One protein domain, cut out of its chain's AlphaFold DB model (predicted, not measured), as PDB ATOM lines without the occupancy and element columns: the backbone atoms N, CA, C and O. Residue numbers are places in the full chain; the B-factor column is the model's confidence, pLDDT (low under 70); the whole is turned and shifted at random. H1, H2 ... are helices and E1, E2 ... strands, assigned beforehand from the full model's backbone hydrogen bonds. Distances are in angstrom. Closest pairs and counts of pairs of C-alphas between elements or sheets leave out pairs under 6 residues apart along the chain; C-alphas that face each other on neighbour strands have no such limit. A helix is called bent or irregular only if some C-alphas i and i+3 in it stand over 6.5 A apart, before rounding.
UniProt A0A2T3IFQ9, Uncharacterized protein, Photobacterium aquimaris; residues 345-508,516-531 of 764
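This is residues 345 to 508 and 516 to 531 of the 764 residues of an uncharacterized protein of Photobacterium aquimaris (UniProt A0A2T3IFQ9). A twisted five-stranded sheet is covered on one face by helices H2, H4 and H5, with no named helix over its other face. Beyond one end of the strands, H6, H7 and H8 make a loose tail. The printed part has 180 residues, with eight named helices and five strands in the order H1 H2 E1 H3 H4 E2 H5 E3 E4 E5 H6 H7 H8. The antiparallel sheet runs E1 E5 E4 E3 E2, and the class is mixed, helices and strands. The whole is compact, with a radius of gyration of the C-alphas of 17.8 A, and only just elongated, spanning 57 by 38 by 34 A.

H1, residues 345 to 349, begins at C-alpha 345 (33.911, 25.093, 7.804). H2 is residues 352 to 364, 18.5 A; E1 373 to 377; H3 379 to 385; H4 398 to 422, 36.1 A, ending at C-alpha 422 (47.941, 31.564, 1.704). E2 is residues 433 to 438, 17.0 A; H5 446 to 455, irregular, with C-alphas 451 and 454 8.1 A apart. E3 is residues 456 to 463, 18.9 A; E4 466 to 473, 22.6 A; E5 480 to 487, 23.4 A. H6 is residues 489 to 495, H7 499 to 505 and H8 516 to 520, ending at C-alpha 520 (15.442, 40.920, 6.259).

E3, E4 and E5 form a meander, each strand the antiparallel neighbour of the one before, in two hairpins. N 468 and O 461 are 2.8 A apart, N 484 and O 469 2.9 A, N 375 and O 485 3.0 A, and N 435 and O 460 2.8 A, within hydrogen-bond range. With the sheet, H2, H4 and H5 on one face make two layers, at heights over the sheet of 10.3, 10.1 and 8.2 A. H3, on the same face, lies over none of the strands. H4, the hub, touches H1 (C-alphas 346 and 416 closest, 6.5 A), H2 (353 and 408, 6.4 A) and H5 (403 and 453, 6.6 A). H1 touches H2, with C-alphas 347 and 355 closest at 5.4 A. H6 only grazes the sheet with residues 489 to 495. H7 and H8 only just touch, with 3 pairs of C-alphas within 8 A, those of Val 501 and Leu 518 closest at 7.7 A. Every O i to N i+4 pair is within hydrogen-bond range in H1, H2, H3 and H6, against 20 of 21 in H4, 2 of 6 in H5, 2 of 3 in H7 and 0 of 1 in H8; O i to N i+3 pairs within range are 4 of 7 in H5 and 1 of 2 in H8.

The C-alphas farthest apart, of Lys 392 and Lys 520, are 58.2 A apart. Residues 509 to 515 are not printed; C-alphas 508 and 516 across the cut are 12.9 A apart. H3 to H4 is a long link. Mean pLDDT of the printed part is 71.7; residues 488 to 508 and 516 to 531 are among those under 70.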
ATOM      1  N   TRP A 345      32.872  25.444   8.777       70.81
ATOM      2  CA  TRP A 345      33.911  25.093   7.804       70.81
ATOM      3  C   TRP A 345      35.233  24.646   8.441       70.81
ATOM      4  O   TRP A 345      35.875  23.722   7.955       70.81
ATOM      5  N   SER A 346      35.606  25.237   9.578       73.12
ATOM      6  CA  SER A 346      36.791  24.851  10.351       73.12
ATOM      7  C   SER A 346      36.704  23.423  10.909       73.12
ATOM      8  O   SER A 346      37.706  22.714  10.929       73.12
ATOM      9  N   VAL A 347      35.508  22.964  11.293       79.88
ATOM     10  CA  VAL A 347      35.244  21.579  11.728       79.88
ATOM     11  C   VAL A 347      35.423  20.608  10.558       79.88
ATOM     12  O   VAL A 347      36.050  19.561  10.706       79.88
ATOM     13  N   MET A 348      34.925  20.982   9.376       77.31
ATOM     14  CA  MET A 348      35.018  20.183   8.147       77.31
ATOM     15  C   MET A 348      36.444  20.107   7.588       77.31
ATOM     16  O   MET A 348      36.873  19.064   7.097       77.31
ATOM     17  N   ALA A 349      37.200  21.196   7.706       76.81
ATOM     18  CA  ALA A 349      38.571  21.303   7.231       76.81
ATOM     19  C   ALA A 349      39.626  20.784   8.225       76.81
ATOM     20  O   ALA A 349      40.764  20.552   7.821       76.81
ATOM     21  N   GLY A 350      39.276  20.621   9.503       81.00
ATOM     22  CA  GLY A 350      40.194  20.425  10.631       81.00
ATOM     23  C   GLY A 350      40.929  19.079  10.712       81.00
ATOM     24  O   GLY A 350      41.417  18.536   9.717       81.00
ATOM     25  N   SER A 351      41.026  18.513  11.919       85.44
ATOM     26  CA  SER A 351      41.502  17.135  12.140       85.44
ATOM     27  C   SER A 351      40.333  16.155  12.299       85.44
ATOM     28  O   SER A 351      39.234  16.549  12.688       85.44
ATOM     29  N   ASN A 352      40.550  14.866  12.006       81.00
ATOM     30  CA  ASN A 352      39.498  13.847  12.146       81.00
ATOM     31  C   ASN A 352      39.021  13.705  13.604       81.00
ATOM     32  O   ASN A 352      37.826  13.542  13.832       81.00
ATOM     33  N   LEU A 353      39.922  13.855  14.584       83.81
ATOM     34  CA  LEU A 353      39.565  13.894  16.006       83.81
ATOM     35  C   LEU A 353      38.637  15.072  16.326       83.81
ATOM     36  O   LEU A 353      37.585  14.865  16.923       83.81
ATOM     37  N   ALA A 354      38.988  16.292  15.904       86.25
ATOM     38  CA  ALA A 354      38.164  17.471  16.163       86.25
ATOM     39  C   ALA A 354      36.784  17.358  15.495       86.25
ATOM     40  O   ALA A 354      35.774  17.710  16.103       86.25
ATOM     41  N   PHE A 355      36.733  16.804  14.280       87.62
ATOM     42  CA  PHE A 355      35.488  16.514  13.576       87.62
ATOM     43  C   PHE A 355      34.610  15.503  14.336       87.62
ATOM     44  O   PHE A 355      33.468  15.816  14.664       87.62
ATOM     45  N   ILE A 356      35.134  14.316  14.665       85.25
ATOM     46  CA  ILE A 356      34.373  13.258  15.357       85.25
ATOM     47  C   ILE A 356      33.905  13.738  16.741       85.25
ATOM     48  O   ILE A 356      32.745  13.525  17.096       85.25
ATOM     49  N   LEU A 357      34.759  14.455  17.485       85.56
ATOM     50  CA  LEU A 357      34.404  15.059  18.772       85.56
ATOM     51  C   LEU A 357      33.247  16.062  18.632       85.56
ATOM     52  O   LEU A 357      32.309  16.042  19.429       85.56
ATOM     53  N   TYR A 358      33.291  16.918  17.606       86.75
ATOM     54  CA  TYR A 358      32.238  17.894  17.330       86.75
ATOM     55  C   TYR A 358      30.914  17.223  16.936       86.75
ATOM     56  O   TYR A 358      29.854  17.662  17.381       86.75
ATOM     57  N   ILE A 359      30.953  16.146  16.143       84.94
ATOM     58  CA  ILE A 359      29.757  15.372  15.777       84.94
ATOM     59  C   ILE A 359      29.139  14.694  17.003       84.94
ATOM     60  O   ILE A 359      27.931  14.805  17.201       84.94
ATOM     61  N   ASP A 360      29.928  14.020  17.845       82.12
ATOM     62  CA  ASP A 360      29.400  13.356  19.044       82.12
ATOM     63  C   ASP A 360      28.814  14.360  20.053       82.12
ATOM     64  O   ASP A 360      27.715  14.156  20.575       82.12
ATOM     65  N   ALA A 361      29.472  15.509  20.224       80.50
ATOM     66  CA  ALA A 361      28.919  16.649  20.944       80.50
ATOM     67  C   ALA A 361      27.561  17.088  20.344       80.50
ATOM     68  O   ALA A 361      26.531  17.092  21.022       80.50
ATOM     69  N   ARG A 362      27.503  17.365  19.035       77.94
ATOM     70  CA  ARG A 362      26.272  17.776  18.328       77.94
ATOM     71  C   ARG A 362      25.143  16.734  18.353       77.94
ATOM     72  O   ARG A 362      23.984  17.134  18.252       77.94
ATOM     73  N   LYS A 363      25.444  15.437  18.496       76.88
ATOM     74  CA  LYS A 363      24.451  14.369  18.739       76.88
ATOM     75  C   LYS A 363      23.852  14.467  20.146       76.88
ATOM     76  O   LYS A 363      22.643  14.340  20.307       76.88
ATOM     77  N   LYS A 364      24.692  14.726  21.154       74.62
ATOM     78  CA  LYS A 364      24.303  14.837  22.574       74.62
ATOM     79  C   LYS A 364      23.656  16.179  22.942       74.62
ATOM     80  O   LYS A 364      23.096  16.289  24.031       74.62
ATOM     81  N   TRP A 365      23.707  17.184  22.064       68.75
ATOM     82  CA  TRP A 365      23.115  18.505  22.297       68.75
ATOM     83  C   TRP A 365      21.573  18.498  22.161       68.75
ATOM     84  O   TRP A 365      21.065  18.313  21.058       68.75
ATOM     85  N   PRO A 366      20.790  18.780  23.223       53.09
ATOM     86  CA  PRO A 366      19.324  18.690  23.210       53.09
ATOM     87  C   PRO A 366      18.619  19.905  22.575       53.09
ATOM     88  O   PRO A 366      17.426  20.096  22.797       53.09
ATOM     89  N   GLY A 367      19.334  20.805  21.887       53.59
ATOM     90  CA  GLY A 367      18.767  21.974  21.184       53.59
ATOM     91  C   GLY A 367      18.124  23.083  22.047       53.59
ATOM     92  O   GLY A 367      17.800  24.171  21.541       53.59
ATOM     93  N   LYS A 368      17.943  22.838  23.353       50.06
ATOM     94  CA  LYS A 368      17.280  23.754  24.296       50.06
ATOM     95  C   LYS A 368      17.972  25.121  24.368       50.06
ATOM     96  O   LYS A 368      19.176  25.258  24.169       50.06
ATOM     97  N   ALA A 369      17.182  26.149  24.673       44.88
ATOM     98  CA  ALA A 369      17.628  27.541  24.743       44.88
ATOM     99  C   ALA A 369      18.278  27.951  26.083       44.88
ATOM    100  O   ALA A 369      18.633  29.117  26.235       44.88
ATOM    101  N   SER A 370      18.424  27.033  27.047       43.69
ATOM    102  CA  SER A 370      18.959  27.360  28.373       43.69
ATOM    103  C   SER A 370      20.422  27.814  28.317       43.69
ATOM    104  O   SER A 370      21.236  27.311  27.535       43.69
ATOM    105  N   ALA A 371      20.764  28.796  29.150       49.22
ATOM    106  CA  ALA A 371      22.107  29.357  29.206       49.22
ATOM    107  C   ALA A 371      23.108  28.341  29.784       49.22
ATOM    108  O   ALA A 371      22.966  27.930  30.930       49.22
ATOM    109  N   LYS A 372      24.150  28.016  29.001       55.44
ATOM    110  CA  LYS A 372      25.285  27.131  29.339       55.44
ATOM    111  C   LYS A 372      24.890  25.706  29.751       55.44
ATOM    112  O   LYS A 372      24.558  25.439  30.899       55.44
ATOM    113  N   GLN A 373      25.029  24.765  28.819       64.88
ATOM    114  CA  GLN A 373      24.932  23.328  29.112       64.88
ATOM    115  C   GLN A 373      26.329  22.716  29.192       64.88
ATOM    116  O   GLN A 373      27.207  23.109  28.424       64.88
ATOM    117  N   LYS A 374      26.514  21.757  30.106       72.12
ATOM    118  CA  LYS A 374      27.784  21.070  30.352       72.12
ATOM    119  C   LYS A 374      27.639  19.564  30.216       72.12
ATOM    120  O   LYS A 374      26.725  18.982  30.789       72.12
ATOM    121  N   TYR A 375      28.585  18.961  29.508       77.56
ATOM    122  CA  TYR A 375      28.749  17.514  29.385       77.56
ATOM    123  C   TYR A 375      30.159  17.131  29.808       77.56
ATOM    124  O   TYR A 375      31.068  17.961  29.755       77.56
ATOM    125  N   TYR A 376      30.337  15.883  30.221       83.62
ATOM    126  CA  TYR A 376      31.620  15.338  30.632       83.62
ATOM    127  C   TYR A 376      31.918  14.075  29.833       83.62
ATOM    128  O   TYR A 376      31.027  13.251  29.636       83.62
ATOM    129  N   TYR A 377      33.166  13.950  29.401       85.00
ATOM    130  CA  TYR A 377      33.729  12.742  28.824       85.00
ATOM    131  C   TYR A 377      34.845  12.262  29.738       85.00
ATOM    132  O   TYR A 377      35.810  12.997  29.983       85.00
ATOM    133  N   ASP A 378      34.707  11.032  30.226       86.62
ATOM    134  CA  ASP A 378      35.794  10.355  30.916       86.62
ATOM    135  C   ASP A 378      36.858   9.831  29.927       86.62
ATOM    136  O   ASP A 378      36.712   9.909  28.703       86.62
ATOM    137  N   HIS A 379      37.960   9.320  30.472       86.75
ATOM    138  CA  HIS A 379      39.094   8.846  29.686       86.75
ATOM    139  C   HIS A 379      38.744   7.666  28.763       86.75
ATOM    140  O   HIS A 379      39.173   7.639  27.608       86.75
ATOM    141  N   GLU A 380      37.933   6.721  29.245       82.00
ATOM    142  CA  GLU A 380      37.545   5.524  28.496       82.00
ATOM    143  C   GLU A 380      36.561   5.885  27.379       82.00
ATOM    144  O   GLU A 380      36.709   5.425  26.250       82.00
ATOM    145  N   GLN A 381      35.614   6.787  27.645       80.38
ATOM    146  CA  GLN A 381      34.720   7.346  26.630       80.38
ATOM    147  C   GLN A 381      35.494   8.050  25.509       80.38
ATOM    148  O   GLN A 381      35.167   7.862  24.338       80.38
ATOM    149  N   LEU A 382      36.533   8.826  25.838       79.38
ATOM    150  CA  LEU A 382      37.390   9.459  24.831       79.38
ATOM    151  C   LEU A 382      38.162   8.414  24.013       79.38
ATOM    152  O   LEU A 382      38.158   8.494  22.788       79.38
ATOM    153  N   MET A 383      38.775   7.410  24.646       77.44
ATOM    154  CA  MET A 383      39.470   6.339  23.915       77.44
ATOM    155  C   MET A 383      38.525   5.517  23.025       77.44
ATOM    156  O   MET A 383      38.887   5.179  21.900       77.44
ATOM    157  N   ASN A 384      37.297   5.259  23.477       73.31
ATOM    158  CA  ASN A 384      36.277   4.546  22.703       73.31
ATOM    159  C   ASN A 384      35.766   5.356  21.495       73.31
ATOM    160  O   ASN A 384      35.414   4.768  20.475       73.31
ATOM    161  N   LEU A 385      35.757   6.692  21.574       69.81
ATOM    162  CA  LEU A 385      35.437   7.572  20.439       69.81
ATOM    163  C   LEU A 385      36.566   7.652  19.405       69.81
ATOM    164  O   LEU A 385      36.297   7.875  18.222       69.81
ATOM    165  N   PHE A 386      37.820   7.470  19.828       69.88
ATOM    166  CA  PHE A 386      38.994   7.532  18.954       69.88
ATOM    167  C   PHE A 386      39.904   6.303  19.161       69.88
ATOM    168  O   PHE A 386      40.997   6.436  19.718       69.88
ATOM    169  N   PRO A 387      39.500   5.105  18.691       55.34
ATOM    170  CA  PRO A 387      40.320   3.901  18.780       55.34
ATOM    171  C   PRO A 387      41.539   4.011  17.849       55.34
ATOM    172  O   PRO A 387      41.495   3.643  16.671       55.34
ATOM    173  N   VAL A 388      42.636   4.549  18.383       53.53
ATOM    174  CA  VAL A 388      43.924   4.686  17.698       53.53
ATOM    175  C   VAL A 388      44.783   3.458  17.981       53.53
ATOM    176  O   VAL A 388      45.066   3.121  19.128       53.53
ATOM    177  N   PHE A 389      45.247   2.802  16.919       47.34
ATOM    178  CA  PHE A 389      46.112   1.629  17.019       47.34
ATOM    179  C   PHE A 389      47.583   2.007  16.835       47.34
ATOM    180  O   PHE A 389      47.950   2.770  15.934       47.34
ATOM    181  N   THR A 390      48.451   1.437  17.669       43.88
ATOM    182  CA  THR A 390      49.903   1.606  17.540       43.88
ATOM    183  C   THR A 390      50.453   0.864  16.315       43.88
ATOM    184  O   THR A 390      49.782   0.028  15.704       43.88
ATOM    185  N   ASN A 391      51.722   1.114  15.966       36.84
ATOM    186  CA  ASN A 391      52.403   0.474  14.830       36.84
ATOM    187  C   ASN A 391      52.449  -1.069  14.882       36.84
ATOM    188  O   ASN A 391      52.793  -1.677  13.873       36.84
ATOM    189  N   LYS A 392      52.131  -1.697  16.023       37.09
ATOM    190  CA  LYS A 392      52.158  -3.156  16.216       37.09
ATOM    191  C   LYS A 392      50.774  -3.800  16.371       37.09
ATOM    192  O   LYS A 392      50.691  -5.010  16.535       37.09
ATOM    193  N   GLY A 393      49.693  -3.017  16.338       38.34
ATOM    194  CA  GLY A 393      48.351  -3.504  16.687       38.34
ATOM    195  C   GLY A 393      48.123  -3.688  18.195       38.34
ATOM    196  O   GLY A 393      47.048  -4.127  18.589       38.34
ATOM    197  N   GLU A 394      49.099  -3.319  19.028       44.47
ATOM    198  CA  GLU A 394      48.947  -3.208  20.480       44.47
ATOM    199  C   GLU A 394      48.029  -2.020  20.817       44.47
ATOM    200  O   GLU A 394      48.081  -0.977  20.147       44.47
ATOM    201  N   THR A 395      47.222  -2.170  21.871       52.09
ATOM    202  CA  THR A 395      46.437  -1.086  22.478       52.09
ATOM    203  C   THR A 395      47.343   0.085  22.845       52.09
ATOM    204  O   THR A 395      48.400  -0.102  23.452       52.09
ATOM    205  N   GLN A 396      46.934   1.291  22.464       66.81
ATOM    206  CA  GLN A 396      47.676   2.518  22.732       66.81
ATOM    207  C   GLN A 396      47.809   2.768  24.241       66.81
ATOM    208  O   GLN A 396      46.866   2.527  24.989       66.81
ATOM    209  N   THR A 397      48.966   3.267  24.690       76.44
ATOM    210  CA  THR A 397      49.111   3.724  26.081       76.44
ATOM    211  C   THR A 397      48.460   5.091  26.272       76.44
ATOM    212  O   THR A 397      48.488   5.924  25.365       76.44
ATOM    213  N   ASP A 398      47.953   5.370  27.470       83.25
ATOM    214  CA  ASP A 398      47.236   6.606  27.806       83.25
ATOM    215  C   ASP A 398      48.051   7.865  27.421       83.25
ATOM    216  O   ASP A 398      47.528   8.841  26.880       83.25
ATOM    217  N   GLU A 399      49.378   7.821  27.599       82.75
ATOM    218  CA  GLU A 399      50.298   8.891  27.191       82.75
ATOM    219  C   GLU A 399      50.376   9.091  25.666       82.75
ATOM    220  O   GLU A 399      50.395  10.231  25.201       82.75
ATOM    221  N   GLN A 400      50.384   8.011  24.878       82.44
ATOM    222  CA  GLN A 400      50.343   8.096  23.414       82.44
ATOM    223  C   GLN A 400      48.990   8.630  22.924       82.44
ATOM    224  O   GLN A 400      48.953   9.373  21.940       82.44
ATOM    225  N   PHE A 401      47.894   8.275  23.604       84.19
ATOM    226  CA  PHE A 401      46.557   8.790  23.307       84.19
ATOM    227  C   PHE A 401      46.481  10.301  23.545       84.19
ATOM    228  O   PHE A 401      46.065  11.061  22.672       84.19
ATOM    229  N   ILE A 402      46.982  10.763  24.690       87.31
ATOM    230  CA  ILE A 402      47.020  12.186  25.050       87.31
ATOM    231  C   ILE A 402      47.904  12.989  24.088       87.31
ATOM    232  O   ILE A 402      47.505  14.063  23.634       87.31
ATOM    233  N   ASP A 403      49.067  12.455  23.708       87.31
ATOM    234  CA  ASP A 403      49.915  13.056  22.676       87.31
ATOM    235  C   ASP A 403      49.177  13.184  21.327       87.31
ATOM    236  O   ASP A 403      49.307  14.209  20.654       87.31
ATOM    237  N   PHE A 404      48.377  12.182  20.941       86.38
ATOM    238  CA  PHE A 404      47.544  12.228  19.735       86.38
ATOM    239  C   PHE A 404      46.442  13.297  19.818       86.38
ATOM    240  O   PHE A 404      46.246  14.025  18.841       86.38
ATOM    241  N   VAL A 405      45.778  13.461  20.969       88.50
ATOM    242  CA  VAL A 405      44.801  14.545  21.200       88.50
ATOM    243  C   VAL A 405      45.473  15.914  21.039       88.50
ATOM    244  O   VAL A 405      45.003  16.744  20.260       88.50
ATOM    245  N   ILE A 406      46.612  16.140  21.708       90.31
ATOM    246  CA  ILE A 406      47.368  17.405  21.651       90.31
ATOM    247  C   ILE A 406      47.773  17.741  20.209       90.31
ATOM    248  O   ILE A 406      47.555  18.865  19.749       90.31
ATOM    249  N   VAL A 407      48.346  16.775  19.482       88.50
ATOM    250  CA  VAL A 407      48.795  16.974  18.095       88.50
ATOM    251  C   VAL A 407      47.611  17.214  17.156       88.50
ATOM    252  O   VAL A 407      47.661  18.155  16.367       88.50
ATOM    253  N   SER A 408      46.521  16.453  17.285       89.00
ATOM    254  CA  SER A 408      45.329  16.603  16.438       89.00
ATOM    255  C   SER A 408      44.626  17.950  16.628       89.00
ATOM    256  O   SER A 408      44.110  18.524  15.666       89.00
ATOM    257  N   LEU A 409      44.606  18.476  17.856       91.06
ATOM    258  CA  LEU A 409      44.066  19.802  18.167       91.06
ATOM    259  C   LEU A 409      44.985  20.925  17.661       91.06
ATOM    260  O   LEU A 409      44.507  21.898  17.081       91.06
ATOM    261  N   TYR A 410      46.305  20.776  17.799       90.56
ATOM    262  CA  TYR A 410      47.269  21.702  17.195       90.56
ATOM    263  C   TYR A 410      47.108  21.762  15.664       90.56
ATOM    264  O   TYR A 410      47.075  22.845  15.074       90.56
ATOM    265  N   GLU A 411      46.981  20.604  15.010       87.75
ATOM    266  CA  GLU A 411      46.893  20.502  13.551       87.75
ATOM    267  C   GLU A 411      45.574  21.045  12.993       87.75
ATOM    268  O   GLU A 411      45.607  21.697  11.950       87.75
ATOM    269  N   HIS A 412      44.456  20.887  13.717       88.75
ATOM    270  CA  HIS A 412      43.165  21.514  13.391       88.75
ATOM    271  C   HIS A 412      43.315  23.019  13.132       88.75
ATOM    272  O   HIS A 412      42.988  23.499  12.048       88.75
ATOM    273  N   ILE A 413      43.876  23.762  14.093       86.25
ATOM    274  CA  ILE A 413      44.065  25.214  13.953       86.25
ATOM    275  C   ILE A 413      45.179  25.561  12.978       86.25
ATOM    276  O   ILE A 413      45.017  26.475  12.165       86.25
ATOM    277  N   SER A 414      46.310  24.857  13.052       86.19
ATOM    278  CA  SER A 414      47.460  25.149  12.200       86.19
ATOM    279  C   SER A 414      47.080  25.050  10.722       86.19
ATOM    280  O   SER A 414      47.452  25.924   9.947       86.19
ATOM    281  N   LYS A 415      46.305  24.030  10.332       84.75
ATOM    282  CA  LYS A 415      45.869  23.833   8.947       84.75
ATOM    283  C   LYS A 415      44.955  24.961   8.457       84.75
ATOM    284  O   LYS A 415      45.261  25.570   7.434       84.75
ATOM    285  N   VAL A 416      43.885  25.267   9.197       76.75
ATOM    286  CA  VAL A 416      42.920  26.324   8.827       76.75
ATOM    287  C   VAL A 416      43.628  27.676   8.687       76.75
ATOM    288  O   VAL A 416      43.469  28.363   7.679       76.75
ATOM    289  N   ASN A 417      44.484  28.034   9.648       81.75
ATOM    290  CA  ASN A 417      45.192  29.315   9.627       81.75
ATOM    291  C   ASN A 417      46.232  29.407   8.495       81.75
ATOM    292  O   ASN A 417      46.362  30.470   7.890       81.75
ATOM    293  N   ILE A 418      46.952  28.320   8.181       82.56
ATOM    294  CA  ILE A 418      47.888  28.278   7.041       82.56
ATOM    295  C   ILE A 418      47.137  28.417   5.713       82.56
ATOM    296  O   ILE A 418      47.590  29.138   4.826       82.56
ATOM    297  N   TYR A 419      45.993  27.748   5.558       76.06
ATOM    298  CA  TYR A 419      45.221  27.833   4.321       76.06
ATOM    299  C   TYR A 419      44.688  29.249   4.080       76.06
ATOM    300  O   TYR A 419      44.870  29.787   2.988       76.06
ATOM    301  N   LEU A 420      44.102  29.879   5.102       71.75
ATOM    302  CA  LEU A 420      43.599  31.254   5.010       71.75
ATOM    303  C   LEU A 420      44.726  32.282   4.805       71.75
ATOM    304  O   LEU A 420      44.540  33.249   4.072       71.75
ATOM    305  N   SER A 421      45.917  32.073   5.386       78.31
ATOM    306  CA  SER A 421      47.048  32.993   5.181       78.31
ATOM    307  C   SER A 421      47.623  32.939   3.761       78.31
ATOM    308  O   SER A 421      48.063  33.973   3.247       78.31
ATOM    309  N   LYS A 422      47.591  31.760   3.120       74.94
ATOM    310  CA  LYS A 422      47.941  31.564   1.704       74.94
ATOM    311  C   LYS A 422      46.866  32.118   0.765       74.94
ATOM    312  O   LYS A 422      47.187  32.810  -0.193       74.94
ATOM    313  N   ASN A 423      45.594  31.852   1.057       61.66
ATOM    314  CA  ASN A 423      44.462  32.160   0.182       61.66
ATOM    315  C   ASN A 423      43.707  33.414   0.653       61.66
ATOM    316  O   ASN A 423      42.517  33.358   0.958       61.66
ATOM    317  N   LYS A 424      44.395  34.564   0.683       64.12
ATOM    318  CA  LYS A 424      43.856  35.856   1.171       64.12
ATOM    319  C   LYS A 424      42.596  36.354   0.442       64.12
ATOM    320  O   LYS A 424      41.904  37.224   0.958       64.12
ATOM    321  N   GLN A 425      42.303  35.804  -0.739       52.50
ATOM    322  CA  GLN A 425      41.047  35.998  -1.473       52.50
ATOM    323  C   GLN A 425      39.809  35.600  -0.649       52.50
ATOM    324  O   GLN A 425      38.748  36.207  -0.781       52.50
ATOM    325  N   PHE A 426      39.944  34.623   0.254       52.75
ATOM    326  CA  PHE A 426      38.916  34.313   1.233       52.75
ATOM    327  C   PHE A 426      38.989  35.345   2.362       52.75
ATOM    328  O   PHE A 426      39.770  35.203   3.302       52.75
ATOM    329  N   LYS A 427      38.136  36.376   2.289       52.47
ATOM    330  CA  LYS A 427      37.939  37.407   3.332       52.47
ATOM    331  C   LYS A 427      37.269  36.842   4.608       52.47
ATOM    332  O   LYS A 427      36.499  37.532   5.269       52.47
ATOM    333  N   THR A 428      37.531  35.578   4.951       57.62
ATOM    334  CA  THR A 428      36.900  34.830   6.044       57.62
ATOM    335  C   THR A 428      37.812  34.746   7.266       57.62
ATOM    336  O   THR A 428      38.997  34.422   7.171       57.62
ATOM    337  N   LYS A 429      37.269  35.021   8.454       64.44
ATOM    338  CA  LYS A 429      37.994  34.859   9.718       64.44
ATOM    339  C   LYS A 429      37.818  33.440  10.254       64.44
ATOM    340  O   LYS A 429      36.717  32.889  10.265       64.44
ATOM    341  N   ASN A 430      38.904  32.858  10.761       70.69
ATOM    342  CA  ASN A 430      38.807  31.688  11.624       70.69
ATOM    343  C   ASN A 430      38.431  32.145  13.042       70.69
ATOM    344  O   ASN A 430      39.142  32.953  13.640       70.69
ATOM    345  N   TYR A 431      37.319  31.632  13.566       75.00
ATOM    346  CA  TYR A 431      36.836  31.927  14.919       75.00
ATOM    347  C   TYR A 431      37.283  30.869  15.947       75.00
ATOM    348  O   TYR A 431      37.190  31.106  17.156       75.00
ATOM    349  N   ASP A 432      37.792  29.724  15.482       82.50
ATOM    350  CA  ASP A 432      38.280  28.644  16.337       82.50
ATOM    351  C   ASP A 432      39.614  29.030  16.983       82.50
ATOM    352  O   ASP A 432      40.528  29.542  16.330       82.50
ATOM    353  N   HIS A 433      39.745  28.760  18.281       88.44
ATOM    354  CA  HIS A 433      40.937  29.094  19.053       88.44
ATOM    355  C   HIS A 433      41.219  28.033  20.119       88.44
ATOM    356  O   HIS A 433      40.335  27.635  20.873       88.44
ATOM    357  N   ILE A 434      42.472  27.580  20.193       92.06
ATOM    358  CA  ILE A 434      42.920  26.547  21.130       92.06
ATOM    359  C   ILE A 434      44.099  27.095  21.924       92.06
ATOM    360  O   ILE A 434      45.062  27.615  21.359       92.06
ATOM    361  N   LYS A 435      44.009  26.980  23.247       94.25
ATOM    362  CA  LYS A 435      45.026  27.397  24.211       94.25
ATOM    363  C   LYS A 435      45.522  26.171  24.963       94.25
ATOM    364  O   LYS A 435      44.724  25.429  25.530       94.25
ATOM    365  N   PHE A 436      46.836  25.985  24.975       94.44
ATOM    366  CA  PHE A 436      47.510  24.921  25.709       94.44
ATOM    367  C   PHE A 436      48.153  25.523  26.956       94.44
ATOM    368  O   PHE A 436      48.779  26.580  26.875       94.44
ATOM    369  N   TYR A 437      48.011  24.854  28.093       93.88
ATOM    370  CA  TYR A 437      48.515  25.317  29.380       93.88
ATOM    371  C   TYR A 437      49.480  24.298  29.978       93.88
ATOM    372  O   TYR A 437      49.288  23.089  29.831       93.88
ATOM    373  N   ASP A 438      50.519  24.787  30.653       89.88
ATOM    374  CA  ASP A 438      51.425  23.952  31.437       89.88
ATOM    375  C   ASP A 438      50.874  23.664  32.845       89.88
ATOM    376  O   ASP A 438      49.817  24.152  33.254       89.88
ATOM    377  N   ARG A 439      51.587  22.848  33.626       83.56
ATOM    378  CA  ARG A 439      51.198  22.492  35.007       83.56
ATOM    379  C   ARG A 439      51.125  23.674  35.983       83.56
ATOM    380  O   ARG A 439      50.550  23.522  37.051       83.56
ATOM    381  N   ILE A 440      51.679  24.833  35.627       85.94
ATOM    382  CA  ILE A 440      51.646  26.079  36.410       85.94
ATOM    383  C   ILE A 440      50.513  26.992  35.879       85.94
ATOM    384  O   ILE A 440      50.403  28.159  36.243       85.94
ATOM    385  N   SER A 441      49.639  26.468  35.009       86.19
ATOM    386  CA  SER A 441      48.589  27.206  34.294       86.19
ATOM    387  C   SER A 441      49.111  28.361  33.427       86.19
ATOM    388  O   SER A 441      48.350  29.264  33.073       86.19
ATOM    389  N   LYS A 442      50.392  28.343  33.029       90.88
ATOM    390  CA  LYS A 442      50.930  29.305  32.060       90.88
ATOM    391  C   LYS A 442      50.604  28.853  30.643       90.88
ATOM    392  O   LYS A 442      50.665  27.666  30.325       90.88
ATOM    393  N   LEU A 443      50.277  29.815  29.781       93.38
ATOM    394  CA  LEU A 443      50.042  29.560  28.364       93.38
ATOM    395  C   LEU A 443      51.340  29.068  27.702       93.38
ATOM    396  O   LEU A 443      52.366  29.746  27.746       93.38
ATOM    397  N   ILE A 444      51.284  27.904  27.062       91.00
ATOM    398  CA  ILE A 444      52.364  27.385  26.225       91.00
ATOM    399  C   ILE A 444      52.263  28.077  24.862       91.00
ATOM    400  O   ILE A 444      51.223  28.000  24.208       91.00
ATOM    401  N   ASP A 445      53.342  28.733  24.419       88.62
ATOM    402  CA  ASP A 445      53.406  29.312  23.072       88.62
ATOM    403  C   ASP A 445      53.103  28.240  22.016       88.62
ATOM    404  O   ASP A 445      53.703  27.160  22.037       88.62
ATOM    405  N   PHE A 446      52.199  28.562  21.088       84.56
ATOM    406  CA  PHE A 446      51.636  27.634  20.113       84.56
ATOM    407  C   PHE A 446      52.734  26.911  19.325       84.56
ATOM    408  O   PHE A 446      52.722  25.683  19.247       84.56
ATOM    409  N   LYS A 447      53.759  27.634  18.845       85.19
ATOM    410  CA  LYS A 447      54.885  27.043  18.095       85.19
ATOM    411  C   LYS A 447      55.671  26.011  18.913       85.19
ATOM    412  O   LYS A 447      56.252  25.088  18.349       85.19
ATOM    413  N   SER A 448      55.674  26.138  20.241       86.56
ATOM    414  CA  SER A 448      56.378  25.234  21.155       86.56
ATOM    415  C   SER A 448      55.563  24.010  21.599       86.56
ATOM    416  O   SER A 448      56.139  23.097  22.191       86.56
ATOM    417  N   VAL A 449      54.258  23.933  21.291       87.75
ATOM    418  CA  VAL A 449      53.350  22.871  21.778       87.75
ATOM    419  C   VAL A 449      53.829  21.470  21.391       87.75
ATOM    420  O   VAL A 449      53.922  20.608  22.264       87.75
ATOM    421  N   LYS A 450      54.221  21.232  20.129       86.50
ATOM    422  CA  LYS A 450      54.716  19.907  19.696       86.50
ATOM    423  C   LYS A 450      55.974  19.460  20.462       86.50
ATOM    424  O   LYS A 450      56.090  18.284  20.799       86.50
ATOM    425  N   ALA A 451      56.875  20.387  20.796       86.50
ATOM    426  CA  ALA A 451      58.079  20.105  21.585       86.50
ATOM    427  C   ALA A 451      57.790  19.968  23.094       86.50
ATOM    428  O   ALA A 451      58.445  19.194  23.792       86.50
ATOM    429  N   LYS A 452      56.796  20.703  23.607       85.19
ATOM    430  CA  LYS A 452      56.423  20.747  25.030       85.19
ATOM    431  C   LYS A 452      55.217  19.872  25.394       85.19
ATOM    432  O   LYS A 452      54.774  19.944  26.535       85.19
ATOM    433  N   LYS A 453      54.735  19.003  24.495       85.62
ATOM    434  CA  LYS A 453      53.555  18.128  24.684       85.62
ATOM    435  C   LYS A 453      53.496  17.434  26.054       85.62
ATOM    436  O   LYS A 453      52.467  17.466  26.719       85.62
ATOM    437  N   ARG A 454      54.637  16.939  26.555       81.88
ATOM    438  CA  ARG A 454      54.757  16.269  27.867       81.88
ATOM    439  C   ARG A 454      54.428  17.147  29.087       81.88
ATOM    440  O   ARG A 454      54.204  16.599  30.161       81.88
ATOM    441  N   TYR A 455      54.440  18.471  28.928       84.88
ATOM    442  CA  TYR A 455      54.160  19.462  29.971       84.88
ATOM    443  C   TYR A 455      52.734  20.021  29.918       84.88
ATOM    444  O   TYR A 455      52.351  20.732  30.847       84.88
ATOM    445  N   VAL A 456      51.966  19.722  28.862       88.31
ATOM    446  CA  VAL A 456      50.569  20.155  28.735       88.31
ATOM    447  C   VAL A 456      49.752  19.505  29.854       88.31
ATOM    448  O   VAL A 456      49.770  18.286  30.013       88.31
ATOM    449  N   SER A 457      49.071  20.332  30.643       90.50
ATOM    450  CA  SER A 457      48.183  19.930  31.743       90.50
ATOM    451  C   SER A 457      46.712  20.168  31.409       90.50
ATOM    452  O   SER A 457      45.836  19.495  31.938       90.50
ATOM    453  N   ARG A 458      46.437  21.148  30.544       93.56
ATOM    454  CA  ARG A 458      45.089  21.601  30.227       93.56
ATOM    455  C   ARG A 458      45.036  22.188  28.824       93.56
ATOM    456  O   ARG A 458      45.975  22.856  28.383       93.56
ATOM    457  N   ILE A 459      43.928  21.960  28.131       95.12
ATOM    458  CA  ILE A 459      43.661  22.491  26.795       95.12
ATOM    459  C   ILE A 459      42.276  23.133  26.811       95.12
ATOM    460  O   ILE A 459      41.299  22.478  27.152       95.12
ATOM    461  N   GLN A 460      42.172  24.401  26.426       94.19
ATOM    462  CA  GLN A 460      40.885  25.039  26.140       94.19
ATOM    463  C   GLN A 460      40.746  25.155  24.631       94.19
ATOM    464  O   GLN A 460      41.518  25.883  24.009       94.19
ATOM    465  N   ALA A 461      39.804  24.425  24.047       92.19
ATOM    466  CA  ALA A 461      39.595  24.343  22.613       92.19
ATOM    467  C   ALA A 461      38.195  24.838  22.244       92.19
ATOM    468  O   ALA A 461      37.202  24.154  22.470       92.19
ATOM    469  N   TYR A 462      38.116  26.023  21.649       89.69
ATOM    470  CA  TYR A 462      36.894  26.541  21.053       89.69
ATOM    471  C   TYR A 462      36.854  26.160  19.576       89.69
ATOM    472  O   TYR A 462      37.694  26.615  18.796       89.69
ATOM    473  N   ILE A 463      35.909  25.294  19.214       87.19
ATOM    474  CA  ILE A 463      35.794  24.690  17.885       87.19
ATOM    475  C   ILE A 463      34.332  24.767  17.446       87.19
ATOM    476  O   ILE A 463      33.451  24.205  18.096       87.19
ATOM    477  N   GLY A 464      34.052  25.475  16.349       75.69
ATOM    478  CA  GLY A 464      32.722  25.530  15.739       75.69
ATOM    479  C   GLY A 464      31.612  26.037  16.670       75.69
ATOM    480  O   GLY A 464      30.466  25.594  16.551       75.69
ATOM    481  N   GLY A 465      31.952  26.915  17.619       76.94
ATOM    482  CA  GLY A 465      31.024  27.489  18.602       76.94
ATOM    483  C   GLY A 465      30.801  26.649  19.867       76.94
ATOM    484  O   GLY A 465      29.994  27.030  20.716       76.94
ATOM    485  N   ILE A 466      31.503  25.520  20.007       83.19
ATOM    486  CA  ILE A 466      31.505  24.665  21.201       83.19
ATOM    487  C   ILE A 466      32.857  24.821  21.909       83.19
ATOM    488  O   ILE A 466      33.902  24.834  21.256       83.19
ATOM    489  N   MET A 467      32.850  24.941  23.239       89.19
ATOM    490  CA  MET A 467      34.071  24.979  24.046       89.19
ATOM    491  C   MET A 467      34.333  23.603  24.669       89.19
ATOM    492  O   MET A 467      33.492  23.076  25.389       89.19
ATOM    493  N   PHE A 468      35.515  23.052  24.423       91.31
ATOM    494  CA  PHE A 468      36.009  21.800  24.989       91.31
ATOM    495  C   PHE A 468      37.171  22.124  25.936       91.31
ATOM    496  O   PHE A 468      38.230  22.565  25.485       91.31
ATOM    497  N   ASN A 469      36.993  21.931  27.244       92.94
ATOM    498  CA  ASN A 469      38.084  22.049  28.213       92.94
ATOM    499  C   ASN A 469      38.586  20.642  28.547       92.94
ATOM    500  O   ASN A 469      37.884  19.881  29.213       92.94
ATOM    501  N   PHE A 470      39.783  20.312  28.073       93.25
ATOM    502  CA  PHE A 470      40.485  19.082  28.410       93.25
ATOM    503  C   PHE A 470      41.361  19.321  29.633       93.25
ATOM    504  O   PHE A 470      42.196  20.226  29.606       93.25
ATOM    505  N   ASP A 471      41.228  18.482  30.649       92.62
ATOM    506  CA  ASP A 471      42.086  18.474  31.830       92.62
ATOM    507  C   ASP A 471      42.874  17.147  31.842       92.62
ATOM    508  O   ASP A 471      42.312  16.072  31.614       92.62
ATOM    509  N   ILE A 472      44.200  17.230  32.009       91.56
ATOM    510  CA  ILE A 472      45.146  16.106  31.944       91.56
ATOM    511  C   ILE A 472      45.795  15.922  33.315       91.56
ATOM    512  O   ILE A 472      46.612  16.735  33.759       91.56
ATOM    513  N   GLU A 473      45.474  14.809  33.959       86.44
ATOM    514  CA  GLU A 473      45.997  14.429  35.268       86.44
ATOM    515  C   GLU A 473      47.138  13.412  35.134       86.44
ATOM    516  O   GLU A 473      47.255  12.718  34.126       86.44
ATOM    517  N   GLY A 474      47.986  13.296  36.161       78.19
ATOM    518  CA  GLY A 474      49.009  12.247  36.254       78.19
ATOM    519  C   GLY A 474      50.323  12.487  35.487       78.19
ATOM    520  O   GLY A 474      50.615  13.562  34.953       78.19
ATOM    521  N   ILE A 475      51.193  11.469  35.504       68.75
ATOM    522  CA  ILE A 475      52.538  11.484  34.899       68.75
ATOM    523  C   ILE A 475      52.834  10.113  34.269       68.75
ATOM    524  O   ILE A 475      52.522   9.080  34.863       68.75
ATOM    525  N   GLY A 476      53.457  10.101  33.084       66.62
ATOM    526  CA  GLY A 476      53.833   8.879  32.367       66.62
ATOM    527  C   GLY A 476      52.640   7.951  32.132       66.62
ATOM    528  O   GLY A 476      51.610   8.382  31.621       66.62
ATOM    529  N   LYS A 477      52.768   6.689  32.563       66.38
ATOM    530  CA  LYS A 477      51.738   5.647  32.406       66.38
ATOM    531  C   LYS A 477      50.436   5.897  33.176       66.38
ATOM    532  O   LYS A 477      49.438   5.297  32.822       66.38
ATOM    533  N   ASN A 478      50.435   6.767  34.189       73.88
ATOM    534  CA  ASN A 478      49.234   7.084  34.975       73.88
ATOM    535  C   ASN A 478      48.540   8.363  34.474       73.88
ATOM    536  O   ASN A 478      47.772   8.975  35.216       73.88
ATOM    537  N   LYS A 479      48.880   8.843  33.270       83.69
ATOM    538  CA  LYS A 479      48.239  10.024  32.694       83.69
ATOM    539  C   LYS A 479      46.808   9.702  32.287       83.69
ATOM    540  O   LYS A 479      46.610   8.778  31.518       83.69
ATOM    541  N   LYS A 480      45.840  10.519  32.695       88.25
ATOM    542  CA  LYS A 480      44.460  10.441  32.192       88.25
ATOM    543  C   LYS A 480      44.027  11.789  31.644       88.25
ATOM    544  O   LYS A 480      44.537  12.824  32.060       88.25
ATOM    545  N   ILE A 481      43.110  11.760  30.684       89.12
ATOM    546  CA  ILE A 481      42.527  12.957  30.076       89.12
ATOM    547  C   ILE A 481      41.014  12.893  30.176       89.12
ATOM    548  O   ILE A 481      40.411  11.857  29.899       89.12
ATOM    549  N   TYR A 482      40.436  14.021  30.554       91.88
ATOM    550  CA  TYR A 482      39.012  14.219  30.759       91.88
ATOM    551  C   TYR A 482      38.586  15.466  29.995       91.88
ATOM    552  O   TYR A 482      39.392  16.383  29.841       91.88
ATOM    553  N   THR A 483      37.350  15.523  29.499       90.69
ATOM    554  CA  THR A 483      36.872  16.702  28.750       90.69
ATOM    555  C   THR A 483      35.526  17.179  29.261       90.69
ATOM    556  O   THR A 483      34.558  16.423  29.268       90.69
ATOM    557  N   THR A 484      35.433  18.460  29.617       89.31
ATOM    558  CA  THR A 484      34.147  19.144  29.790       89.31
ATOM    559  C   THR A 484      33.765  19.880  28.510       89.31
ATOM    560  O   THR A 484      34.596  20.562  27.910       89.31
ATOM    561  N   VAL A 485      32.510  19.749  28.086       86.62
ATOM    562  CA  VAL A 485      31.981  20.380  26.868       86.62
ATOM    563  C   VAL A 485      30.909  21.391  27.240       86.62
ATOM    564  O   VAL A 485      29.856  21.026  27.760       86.62
ATOM    565  N   ASP A 486      31.208  22.661  26.980       82.69
ATOM    566  CA  ASP A 486      30.409  23.843  27.285       82.69
ATOM    567  C   ASP A 486      29.689  24.343  26.018       82.69
ATOM    568  O   ASP A 486      30.317  24.790  25.052       82.69
ATOM    569  N   TYR A 487      28.353  24.326  26.039       72.81
ATOM    570  CA  TYR A 487      27.514  24.824  24.946       72.81
ATOM    571  C   TYR A 487      27.020  26.236  25.210       72.81
ATOM    572  O   TYR A 487      26.429  26.524  26.253       72.81
ATOM    573  N   LYS A 488      27.111  27.091  24.194       65.50
ATOM    574  CA  LYS A 488      26.368  28.349  24.127       65.50
ATOM    575  C   LYS A 488      25.618  28.400  22.803       65.50
ATOM    576  O   LYS A 488      26.224  28.562  21.748       65.50
ATOM    577  N   LYS A 489      24.290  28.279  22.863       60.81
ATOM    578  CA  LYS A 489      23.412  28.159  21.687       60.81
ATOM    579  C   LYS A 489      23.727  29.179  20.584       60.81
ATOM    580  O   LYS A 489      23.939  28.779  19.444       60.81
ATOM    581  N   ASN A 490      23.819  30.466  20.926       61.72
ATOM    582  CA  ASN A 490      24.064  31.532  19.947       61.72
ATOM    583  C   ASN A 490      25.451  31.427  19.285       61.72
ATOM    584  O   ASN A 490      25.579  31.804  18.128       61.72
ATOM    585  N   GLU A 491      26.462  30.895  19.980       65.50
ATOM    586  CA  GLU A 491      27.823  30.717  19.448       65.50
ATOM    587  C   GLU A 491      27.903  29.517  18.491       65.50
ATOM    588  O   GLU A 491      28.419  29.669  17.389       65.50
ATOM    589  N   VAL A 492      27.304  28.368  18.838       64.25
ATOM    590  CA  VAL A 492      27.188  27.196  17.937       64.25
ATOM    591  C   VAL A 492      26.447  27.568  16.651       64.25
ATOM    592  O   VAL A 492      26.882  27.242  15.546       64.25
ATOM    593  N   ILE A 493      25.337  28.293  16.801       59.97
ATOM    594  CA  ILE A 493      24.521  28.791  15.695       59.97
ATOM    595  C   ILE A 493      25.324  29.765  14.832       59.97
ATOM    596  O   ILE A 493      25.437  29.545  13.629       59.97
ATOM    597  N   PHE A 494      25.929  30.795  15.430       60.72
ATOM    598  CA  PHE A 494      26.735  31.780  14.708       60.72
ATOM    599  C   PHE A 494      27.893  31.130  13.945       60.72
ATOM    600  O   PHE A 494      28.075  31.405  12.763       60.72
ATOM    601  N   SER A 495      28.637  30.215  14.570       62.94
ATOM    602  CA  SER A 495      29.750  29.511  13.923       62.94
ATOM    603  C   SER A 495      29.320  28.660  12.724       62.94
ATOM    604  O   SER A 495      30.139  28.435  11.834       62.94
ATOM    605  N   SER A 496      28.054  28.235  12.659       58.22
ATOM    606  CA  SER A 496      27.485  27.519  11.508       58.22
ATOM    607  C   SER A 496      26.964  28.417  10.373       58.22
ATOM    608  O   SER A 496      26.616  27.901   9.315       58.22
ATOM    609  N   LEU A 497      26.918  29.745  10.554       54.81
ATOM    610  CA  LEU A 497      26.471  30.680   9.513       54.81
ATOM    611  C   LEU A 497      27.560  30.961   8.458       54.81
ATOM    612  O   LEU A 497      28.746  31.013   8.805       54.81
ATOM    613  N   PRO A 498      27.175  31.262   7.200       54.06
ATOM    614  CA  PRO A 498      28.099  31.746   6.177       54.06
ATOM    615  C   PRO A 498      28.746  33.096   6.537       54.06
ATOM    616  O   PRO A 498      28.081  33.981   7.074       54.06
ATOM    617  N   GLU A 499      30.019  33.317   6.184       54.41
ATOM    618  CA  GLU A 499      30.753  34.547   6.542       54.41
ATOM    619  C   GLU A 499      30.050  35.844   6.118       54.41
ATOM    620  O   GLU A 499      29.980  36.757   6.933       54.41
ATOM    621  N   ARG A 500      29.444  35.922   4.918       49.66
ATOM    622  CA  ARG A 500      28.692  37.123   4.478       49.66
ATOM    623  C   ARG A 500      27.529  37.504   5.405       49.66
ATOM    624  O   ARG A 500      27.039  38.628   5.370       49.66
ATOM    625  N   VAL A 501      27.052  36.541   6.193       52.28
ATOM    626  CA  VAL A 501      25.995  36.694   7.198       52.28
ATOM    627  C   VAL A 501      26.609  37.074   8.550       52.28
ATOM    628  O   VAL A 501      26.071  37.920   9.266       52.28
ATOM    629  N   ARG A 502      27.772  36.495   8.879       56.22
ATOM    630  CA  ARG A 502      28.549  36.778  10.099       56.22
ATOM    631  C   ARG A 502      29.156  38.184  10.112       56.22
ATOM    632  O   ARG A 502      29.084  38.855  11.137       56.22
ATOM    633  N   SER A 503      29.696  38.657   8.988       55.03
ATOM    634  CA  SER A 503      30.275  40.002   8.857       55.03
ATOM    635  C   SER A 503      29.228  41.101   9.063       55.03
ATOM    636  O   SER A 503      29.469  42.058   9.796       55.03
ATOM    637  N   LYS A 504      28.026  40.921   8.499       52.19
ATOM    638  CA  LYS A 504      26.913  41.883   8.582       52.19
ATOM    639  C   LYS A 504      26.213  41.907   9.944       52.19
ATOM    640  O   LYS A 504      25.623  42.919  10.300       52.19
ATOM    641  N   THR A 505      26.286  40.827  10.727       50.78
ATOM    642  CA  THR A 505      25.645  40.748  12.056       50.78
ATOM    643  C   THR A 505      26.483  41.322  13.202       50.78
ATOM    644  O   THR A 505      25.957  41.486  14.298       50.78
ATOM    645  N   PHE A 506      27.754  41.668  12.968       45.44
ATOM    646  CA  PHE A 506      28.687  42.103  14.018       45.44
ATOM    647  C   PHE A 506      28.813  43.624  14.216       45.44
ATOM    648  O   PHE A 506      29.619  44.060  15.034       45.44
ATOM    649  N   VAL A 507      28.023  44.443  13.509       45.31
ATOM    650  CA  VAL A 507      28.112  45.920  13.593       45.31
ATOM    651  C   VAL A 507      27.718  46.456  14.982       45.31
ATOM    652  O   VAL A 507      28.191  47.514  15.383       45.31
ATOM    653  N   ASN A 508      26.920  45.710  15.756       36.19
ATOM    654  CA  ASN A 508      26.597  46.023  17.151       36.19
ATOM    655  C   ASN A 508      27.040  44.883  18.087       36.19
ATOM    656  O   ASN A 508      26.683  43.726  17.881       36.19
ATOM    657  N   SER A 516      16.223  39.839  13.884       42.53
ATOM    658  CA  SER A 516      15.488  40.803  13.042       42.53
ATOM    659  C   SER A 516      16.160  41.108  11.707       42.53
ATOM    660  O   SER A 516      15.468  41.253  10.701       42.53
ATOM    661  N   ASP A 517      17.490  41.187  11.672       41.94
ATOM    662  CA  ASP A 517      18.205  41.567  10.448       41.94
ATOM    663  C   ASP A 517      18.451  40.364   9.537       41.94
ATOM    664  O   ASP A 517      18.285  40.463   8.324       41.94
ATOM    665  N   LEU A 518      18.691  39.178  10.106       41.09
ATOM    666  CA  LEU A 518      18.753  37.935   9.330       41.09
ATOM    667  C   LEU A 518      17.438  37.632   8.605       41.09
ATOM    668  O   LEU A 518      17.450  37.245   7.436       41.09
ATOM    669  N   LYS A 519      16.312  37.943   9.253       38.72
ATOM    670  CA  LYS A 519      14.974  37.899   8.660       38.72
ATOM    671  C   LYS A 519      14.836  38.815   7.429       38.72
ATOM    672  O   LYS A 519      14.191  38.416   6.463       38.72
ATOM    673  N   LYS A 520      15.447  40.008   7.426       37.47
ATOM    674  CA  LYS A 520      15.442  40.920   6.259       37.47
ATOM    675  C   LYS A 520      16.280  40.392   5.093       37.47
ATOM    676  O   LYS A 520      15.914  40.603   3.946       37.47
ATOM    677  N   PHE A 521      17.373  39.687   5.377       37.50
ATOM    678  CA  PHE A 521      18.262  39.110   4.361       37.50
ATOM    679  C   PHE A 521      17.815  37.727   3.839       37.50
ATOM    680  O   PHE A 521      18.587  37.057   3.158       37.50
ATOM    681  N   GLY A 522      16.602  37.267   4.168       30.61
ATOM    682  CA  GLY A 522      16.087  35.956   3.748       30.61
ATOM    683  C   GLY A 522      16.579  34.763   4.582       30.61
ATOM    684  O   GLY A 522      16.084  33.654   4.398       30.61
ATOM    685  N   TYR A 523      17.468  34.976   5.558       32.44
ATOM    686  CA  TYR A 523      17.890  33.964   6.535       32.44
ATOM    687  C   TYR A 523      16.884  33.908   7.684       32.44
ATOM    688  O   TYR A 523      17.150  34.326   8.815       32.44
ATOM    689  N   TYR A 524      15.684  33.420   7.384       24.02
ATOM    690  CA  TYR A 524      14.696  33.176   8.421       24.02
ATOM    691  C   TYR A 524      15.212  32.100   9.384       24.02
ATOM    692  O   TYR A 524      15.599  31.008   8.983       24.02
ATOM    693  N   THR A 525      15.171  32.441  10.675       25.81
ATOM    694  CA  THR A 525      15.486  31.584  11.831       25.81
ATOM    695  C   THR A 525      16.915  31.034  11.898       25.81
ATOM    696  O   THR A 525      17.267  29.998  11.350       25.81
ATOM    697  N   VAL A 526      17.728  31.724  12.700       30.22
ATOM    698  CA  VAL A 526      19.119  31.386  13.018       30.22
ATOM    699  C   VAL A 526      19.236  30.046  13.745       30.22
ATOM    700  O   VAL A 526      19.163  29.951  14.966       30.22
ATOM    701  N   SER A 527      19.455  29.002  12.967       32.91
ATOM    702  CA  SER A 527      20.311  27.865  13.279       32.91
ATOM    703  C   SER A 527      20.646  27.215  11.946       32.91
ATOM    704  O   SER A 527      19.800  27.226  11.053       32.91
ATOM    705  N   ALA A 528      21.806  26.568  11.831       33.62
ATOM    706  CA  ALA A 528      21.956  25.483  10.866       33.62
ATOM    707  C   ALA A 528      20.693  24.599  10.898       33.62
ATOM    708  O   ALA A 528      20.022  24.445   9.889       33.62
ATOM    709  N   GLN A 529      20.240  24.209  12.097       37.00
ATOM    710  CA  GLN A 529      19.052  23.380  12.352       37.00
ATOM    711  C   GLN A 529      17.690  23.981  11.961       37.00
ATOM    712  O   GLN A 529      16.696  23.273  12.028       37.00
ATOM    713  N   TYR A 530      17.615  25.253  11.565       32.31
ATOM    714  CA  TYR A 530      16.365  25.901  11.143       32.31
ATOM    715  C   TYR A 530      16.316  26.196   9.634       32.31
ATOM    716  O   TYR A 530      15.368  26.819   9.169       32.31
ATOM    717  N   TYR A 531      17.268  25.673   8.847       34.72
ATOM    718  CA  TYR A 531      17.272  25.734   7.374       34.72
ATOM    719  C   TYR A 531      16.135  24.951   6.681       34.72
ATOM    720  O   TYR A 531      16.179  24.732   5.469       34.72
TER     721      TYR A 531